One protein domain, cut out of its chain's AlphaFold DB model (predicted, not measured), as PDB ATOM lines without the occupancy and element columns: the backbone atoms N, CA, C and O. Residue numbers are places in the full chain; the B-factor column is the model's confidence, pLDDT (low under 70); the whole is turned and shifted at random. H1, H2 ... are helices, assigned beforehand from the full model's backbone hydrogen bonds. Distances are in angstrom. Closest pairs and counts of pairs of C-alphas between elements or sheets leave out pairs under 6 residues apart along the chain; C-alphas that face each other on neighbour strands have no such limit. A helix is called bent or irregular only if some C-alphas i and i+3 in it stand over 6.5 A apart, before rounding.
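This is residues 13 to 61 of the 534 residues of an uncharacterized protein of Symbiodinium microadriaticum (UniProt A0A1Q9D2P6). Three short helices, H1, H2 and H4, gather into a small cluster in which H4 packs on H1 and, by its residues 51 to 52, on H2, while H3 is set off from this cluster just before H4. From the end of H2 a long strip without a named element, residues 29 to 42, arches away and comes back to H3, and residues 36 to 44 stick out from the rest. The printed part has 49 residues with four named helices, H1, H2, H3 and H4 in that order along the chain, and no named strand; the class is all helix. It is only just compact, close to loose, with a radius of gyration of the C-alphas of 11.2 A, and the C-alphas span 27 by 27 by 15 A.

H1 is residues 13 to 18, 8.6 A from first to last C-alpha, and C-alpha 13 is at (303.467, 267.819, 302.852). H2 is residues 21 to 28, 10.4 A long, with C-alpha 28 at (293.356, 278.670, 313.721). H3 is residues 43 to 48, 8.7 A long. H4, the longest helix by residues, is residues 50 to 61, 15.9 A long, and its last C-alpha, that of Gly 61, is at (307.814, 255.944, 306.499). H4 is irregular, but only just: C-alphas 52 and 55 are 6.7 A apart, and its line is a rough one.

H1 and H2 touch only at the corner by their link, and only just, with 3 pairs of C-alphas within 8 A; the closest C-alphas, those of Trp 17 and Val 23, are 6.1 A apart. Their lines are about perpendicular, at 82 degrees. H1 and H4 touch, with the C-alphas of Ala 16 and Pro 55 the closest at 6.0 A, and they run opposite ways at a steep tilt of 54 degrees. H2 touches H4 at residues 51 to 52 of H4 alone; the closest C-alphas are those of Val 23 and Leu 52, 6.1 A apart. These two run opposite ways at a steep tilt of 46 degrees. H3 touches no helix: it is apart from H1 and H2, and H3 and H4 meet only through their link. In H1, H2 and H3 every O i to N i+4 pair is within hydrogen-bond range; in H4 it is 6 of 8.

The two C-alphas farthest apart, those of Gly 37 and Gly 61, are 29.6 A apart. Without residues 36 to 44, which stand free, the body of 40 residues spans 28 by 20 by 13 A. The links H1 to H2 and H3 to H4 are tight, and the link H2 to H3, with 14 residues, is long. The printed part has no cut. The mean pLDDT of the printed part is 77.5, and residues 31 to 38 are under 70.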
ATOM      1  N   VAL A  13     303.383 267.187 301.530       78.94
ATOM      2  CA  VAL A  13     303.467 267.819 302.852       78.94
ATOM      3  C   VAL A  13     302.246 268.688 303.153       78.94
ATOM      4  O   VAL A  13     301.640 268.555 304.214       78.94
ATOM      5  N   VAL A  14     301.871 269.566 302.223       80.25
ATOM      6  CA  VAL A  14     300.721 270.466 302.366       80.25
ATOM      7  C   VAL A  14     299.433 269.656 302.419       80.25
ATOM      8  O   VAL A  14     298.597 269.910 303.280       80.25
ATOM      9  N   THR A  15     299.307 268.616 301.594       84.38
ATOM     10  CA  THR A  15     298.149 267.715 301.622       84.38
ATOM     11  C   THR A  15     298.063 266.926 302.935       84.38
ATOM     12  O   THR A  15     296.975 266.762 303.485       84.38
ATOM     13  N   ALA A  16     299.193 266.460 303.481       83.00
ATOM     14  CA  ALA A  16     299.235 265.766 304.771       83.00
ATOM     15  C   ALA A  16     298.878 266.692 305.945       83.00
ATOM     16  O   ALA A  16     298.180 266.283 306.873       83.00
ATOM     17  N   TRP A  17     299.313 267.952 305.895       85.69
ATOM     18  CA  TRP A  17     298.948 268.966 306.882       85.69
ATOM     19  C   TRP A  17     297.487 269.397 306.777       85.69
ATOM     20  O   TRP A  17     296.819 269.481 307.803       85.69
ATOM     21  N   ALA A  18     296.962 269.583 305.564       83.44
ATOM     22  CA  ALA A  18     295.558 269.921 305.334       83.44
ATOM     23  C   ALA A  18     294.598 268.831 305.840       83.44
ATOM     24  O   ALA A  18     293.478 269.128 306.240       83.44
ATOM     25  N   LYS A  19     295.043 267.568 305.870       86.31
ATOM     26  CA  LYS A  19     294.273 266.439 306.414       86.31
ATOM     27  C   LYS A  19     294.388 266.282 307.935       86.31
ATOM     28  O   LYS A  19     293.654 265.487 308.514       86.31
ATOM     29  N   SER A  20     295.297 266.998 308.601       88.06
ATOM     30  CA  SER A  20     295.506 266.876 310.046       88.06
ATOM     31  C   SER A  20     294.689 267.919 310.814       88.06
ATOM     32  O   SER A  20     295.020 269.104 310.824       88.06
ATOM     33  N   SER A  21     293.645 267.469 311.520       86.44
ATOM     34  CA  SER A  21     292.803 268.324 312.376       86.44
ATOM     35  C   SER A  21     293.603 269.055 313.460       86.44
ATOM     36  O   SER A  21     293.318 270.210 313.762       86.44
ATOM     37  N   LEU A  22     294.657 268.424 313.990       82.50
ATOM     38  CA  LEU A  22     295.590 269.023 314.951       82.50
ATOM     39  C   LEU A  22     296.387 270.191 314.354       82.50
ATOM     40  O   LEU A  22     296.546 271.227 315.002       82.50
ATOM     41  N   VAL A  23     296.880 270.039 313.120       83.31
ATOM     42  CA  VAL A  23     297.606 271.111 312.418       83.31
ATOM     43  C   VAL A  23     296.664 272.284 312.145       83.31
ATOM     44  O   VAL A  23     297.022 273.429 312.422       83.31
ATOM     45  N   LEU A  24     295.443 272.004 311.676       84.69
ATOM     46  CA  LEU A  24     294.420 273.023 311.417       84.69
ATOM     47  C   LEU A  24     293.970 273.747 312.695       84.69
ATOM     48  O   LEU A  24     293.874 274.973 312.689       84.69
ATOM     49  N   GLY A  25     293.771 273.028 313.804       86.25
ATOM     50  CA  GLY A  25     293.430 273.622 315.101       86.25
ATOM     51  C   GLY A  25     294.490 274.623 315.566       86.25
ATOM     52  O   GLY A  25     294.176 275.777 315.857       86.25
ATOM     53  N   ARG A  26     295.773 274.244 315.504       81.69
ATOM     54  CA  ARG A  26     296.877 275.154 315.862       81.69
ATOM     55  C   ARG A  26     297.078 276.309 314.879       81.69
ATOM     56  O   ARG A  26     297.518 277.388 315.283       81.69
ATOM     57  N   MET A  27     296.766 276.108 313.595       80.94
ATOM     58  CA  MET A  27     296.727 277.196 312.610       80.94
ATOM     59  C   MET A  27     295.674 278.242 312.985       80.94
ATOM     60  O   MET A  27     295.974 279.437 312.975       80.94
ATOM     61  N   LEU A  28     294.470 277.797 313.349       83.06
ATOM     62  CA  LEU A  28     293.356 278.670 313.721       83.06
ATOM     63  C   LEU A  28     293.616 279.416 315.035       83.06
ATOM     64  O   LEU A  28     293.336 280.609 315.136       83.06
ATOM     65  N   GLU A  29     294.243 278.757 316.005       85.31
ATOM     66  CA  GLU A  29     294.635 279.359 317.284       85.31
ATOM     67  C   GLU A  29     295.784 280.374 317.171       85.31
ATOM     68  O   GLU A  29     296.158 280.994 318.167       85.31
ATOM     69  N   LYS A  30     296.395 280.532 315.984       76.56
ATOM     70  CA  LYS A  30     297.662 281.269 315.787       76.56
ATOM     71  C   LYS A  30     298.777 280.774 316.727       76.56
ATOM     72  O   LYS A  30     299.747 281.491 316.973       76.56
ATOM     73  N   SER A  31     298.637 279.550 317.243       69.50
ATOM     74  CA  SER A  31     299.542 278.905 318.198       69.50
ATOM     75  C   SER A  31     300.645 278.112 317.502       69.50
ATOM     76  O   SER A  31     301.543 277.576 318.157       69.50
ATOM     77  N   LEU A  32     300.641 278.088 316.164       67.81
ATOM     78  CA  LEU A  32     301.829 277.749 315.403       67.81
ATOM     79  C   LEU A  32     302.956 278.672 315.847       67.81
ATOM     80  O   LEU A  32     302.979 279.859 315.522       67.81
ATOM     81  N   LEU A  33     303.914 278.097 316.572       58.84
ATOM     82  CA  LEU A  33     305.248 278.646 316.712       58.84
ATOM     83  C   LEU A  33     305.819 278.737 315.300       58.84
ATOM     84  O   LEU A  33     306.513 277.834 314.830       58.84
ATOM     85  N   ILE A  34     305.495 279.841 314.623       58.56
ATOM     86  CA  ILE A  34     306.196 280.316 313.445       58.56
ATOM     87  C   ILE A  34     307.661 280.161 313.814       58.56
ATOM     88  O   ILE A  34     308.069 280.586 314.900       58.56
ATOM     89  N   LEU A  35     308.422 279.492 312.952       55.53
ATOM     90  CA  LEU A  35     309.878 279.474 312.972       55.53
ATOM     91  C   LEU A  35     310.343 280.934 312.918       55.53
ATOM     92  O   LEU A  35     310.627 281.483 311.859       55.53
ATOM     93  N   GLY A  36     310.275 281.612 314.060       47.50
ATOM     94  CA  GLY A  36     310.256 283.057 314.147       47.50
ATOM     95  C   GLY A  36     311.660 283.535 313.887       47.50
ATOM     96  O   GLY A  36     312.496 283.445 314.782       47.50
ATOM     97  N   GLY A  37     311.942 283.917 312.638       56.09
ATOM     98  CA  GLY A  37     313.188 284.519 312.148       56.09
ATOM     99  C   GLY A  37     314.488 283.732 312.375       56.09
ATOM    100  O   GLY A  37     315.534 284.095 311.835       56.09
ATOM    101  N   SER A  38     314.469 282.664 313.167       61.62
ATOM    102  CA  SER A  38     315.654 281.918 313.543       61.62
ATOM    103  C   SER A  38     315.969 280.912 312.445       61.62
ATOM    104  O   SER A  38     315.255 279.944 312.209       61.62
ATOM    105  N   LYS A  39     317.099 281.126 311.765       72.94
ATOM    106  CA  LYS A  39     317.609 280.251 310.693       72.94
ATOM    107  C   LYS A  39     317.991 278.838 311.172       72.94
ATOM    108  O   LYS A  39     318.615 278.091 310.426       72.94
ATOM    109  N   LYS A  40     317.721 278.480 312.432       75.69
ATOM    110  CA  LYS A  40     318.152 277.223 313.049       75.69
ATOM    111  C   LYS A  40     317.007 276.607 313.840       75.69
ATOM    112  O   LYS A  40     316.584 277.163 314.849       75.69
ATOM    113  N   LEU A  41     316.585 275.416 313.418       74.00
ATOM    114  CA  LEU A  41     315.747 274.525 314.214       74.00
ATOM    115  C   LEU A  41     316.509 274.170 315.500       74.00
ATOM    116  O   LEU A  41     317.548 273.508 315.461       74.00
ATOM    117  N   THR A  42     316.019 274.620 316.650       83.25
ATOM    118  CA  THR A  42     316.530 274.151 317.943       83.25
ATOM    119  C   THR A  42     315.804 272.871 318.348       83.25
ATOM    120  O   THR A  42     314.646 272.652 317.990       83.25
ATOM    121  N   ARG A  43     316.445 272.024 319.162       79.94
ATOM    122  CA  ARG A  43     315.794 270.823 319.714       79.94
ATOM    123  C   ARG A  43     314.496 271.166 320.452       79.94
ATOM    124  O   ARG A  43     313.527 270.428 320.343       79.94
ATOM    125  N   HIS A  44     314.472 272.297 321.156       77.44
ATOM    126  CA  HIS A  44     313.288 272.779 321.864       77.44
ATOM    127  C   HIS A  44     312.132 273.083 320.900       77.44
ATOM    128  O   HIS A  44     311.018 272.625 321.122       77.44
ATOM    129  N   THR A  45     312.405 273.770 319.784       79.75
ATOM    130  CA  THR A  45     311.393 274.017 318.743       79.75
ATOM    131  C   THR A  45     310.926 272.735 318.054       79.75
ATOM    132  O   THR A  45     309.757 272.647 317.705       79.75
ATOM    133  N   CYS A  46     311.779 271.714 317.902       78.31
ATOM    134  CA  CYS A  46     311.344 270.415 317.370       78.31
ATOM    135  C   CYS A  46     310.423 269.670 318.340       78.31
ATOM    136  O   CYS A  46     309.459 269.051 317.912       78.31
ATOM    137  N   VAL A  47     310.715 269.726 319.644       81.19
ATOM    138  CA  VAL A  47     309.891 269.076 320.674       81.19
ATOM    139  C   VAL A  47     308.538 269.776 320.804       81.19
ATOM    140  O   VAL A  47     307.517 269.100 320.834       81.19
ATOM    141  N   ALA A  48     308.513 271.113 320.795       78.44
ATOM    142  CA  ALA A  48     307.273 271.893 320.837       78.44
ATOM    143  C   ALA A  48     306.370 271.659 319.607       78.44
ATOM    144  O   ALA A  48     305.146 271.725 319.707       78.44
ATOM    145  N   ASN A  49     306.977 271.339 318.460       80.69
ATOM    146  CA  ASN A  49     306.285 271.055 317.202       80.69
ATOM    147  C   ASN A  49     306.231 269.554 316.867       80.69
ATOM    148  O   ASN A  49     305.986 269.204 315.713       80.69
ATOM    149  N   ARG A  50     306.458 268.655 317.841       85.81
ATOM    150  CA  ARG A  50     306.510 267.199 317.603       85.81
ATOM    151  C   ARG A  50     305.266 266.698 316.871       85.81
ATOM    152  O   ARG A  50     305.395 265.921 315.935       85.81
ATOM    153  N   GLU A  51     304.093 267.182 317.259       79.75
ATOM    154  CA  GLU A  51     302.799 266.791 316.683       79.75
ATOM    155  C   GLU A  51     302.626 267.232 315.222       79.75
ATOM    156  O   GLU A  51     302.027 266.508 314.436       79.75
ATOM    157  N   LEU A  52     303.229 268.355 314.816       81.00
ATOM    158  CA  LEU A  52     303.202 268.833 313.423       81.00
ATOM    159  C   LEU A  52     304.129 268.018 312.507       81.00
ATOM    160  O   LEU A  52     303.954 267.992 311.288       81.00
ATOM    161  N   MET A  53     305.127 267.358 313.101       80.94
ATOM    162  CA  MET A  53     306.076 266.500 312.396       80.94
ATOM    163  C   MET A  53     305.551 265.071 312.217       80.94
ATOM    164  O   MET A  53     306.049 264.370 311.341       80.94
ATOM    165  N   VAL A  54     304.557 264.630 312.999       82.50
ATOM    166  CA  VAL A  54     304.006 263.263 312.909       82.50
ATOM    167  C   VAL A  54     303.461 262.948 311.507       82.50
ATOM    168  O   VAL A  54     303.867 261.926 310.956       82.50
ATOM    169  N   PRO A  55     302.650 263.813 310.859       78.62
ATOM    170  CA  PRO A  55     302.193 263.562 309.491       78.62
ATOM    171  C   PRO A  55     303.341 263.439 308.479       78.62
ATOM    172  O   PRO A  55     303.254 262.644 307.552       78.62
ATOM    173  N   LEU A  56     304.438 264.182 308.678       77.75
ATOM    174  CA  LEU A  56     305.615 264.140 307.801       77.75
ATOM    175  C   LEU A  56     306.430 262.862 307.984       77.75
ATOM    176  O   LEU A  56     306.890 262.281 307.008       77.75
ATOM    177  N   VAL A  57     306.608 262.419 309.230       81.31
ATOM    178  CA  VAL A  57     307.301 261.163 309.539       81.31
ATOM    179  C   VAL A  57     306.513 259.973 308.991       81.31
ATOM    180  O   VAL A  57     307.115 259.069 308.423       81.31
ATOM    181  N   ASN A  58     305.182 260.008 309.091       79.44
ATOM    182  CA  ASN A  58     304.318 258.975 308.520       79.44
ATOM    183  C   ASN A  58     304.386 258.952 306.988       79.44
ATOM    184  O   ASN A  58     304.400 257.871 306.411       79.44
ATOM    185  N   LEU A  59     304.484 260.120 306.341       79.19
ATOM    186  CA  LEU A  59     304.664 260.211 304.892       79.19
ATOM    187  C   LEU A  59     305.994 259.570 304.454       79.19
ATOM    188  O   LEU A  59     306.011 258.736 303.562       79.19
ATOM    189  N   VAL A  60     307.097 259.894 305.138       79.25
ATOM    190  CA  VAL A  60     308.436 259.358 304.818       79.25
ATOM    191  C   VAL A  60     308.560 257.861 305.139       79.25
ATOM    192  O   VAL A  60     309.335 257.160 304.497       79.25
ATOM    193  N   GLY A  61     307.815 257.361 306.130       73.00
ATOM    194  CA  GLY A  61     307.814 255.944 306.499       73.00
ATOM    195  C   GLY A  61     307.084 255.034 305.505       73.00
ATOM    196  O   GLY A  61     307.424 253.861 305.418       73.00
TER     197      GLY A  61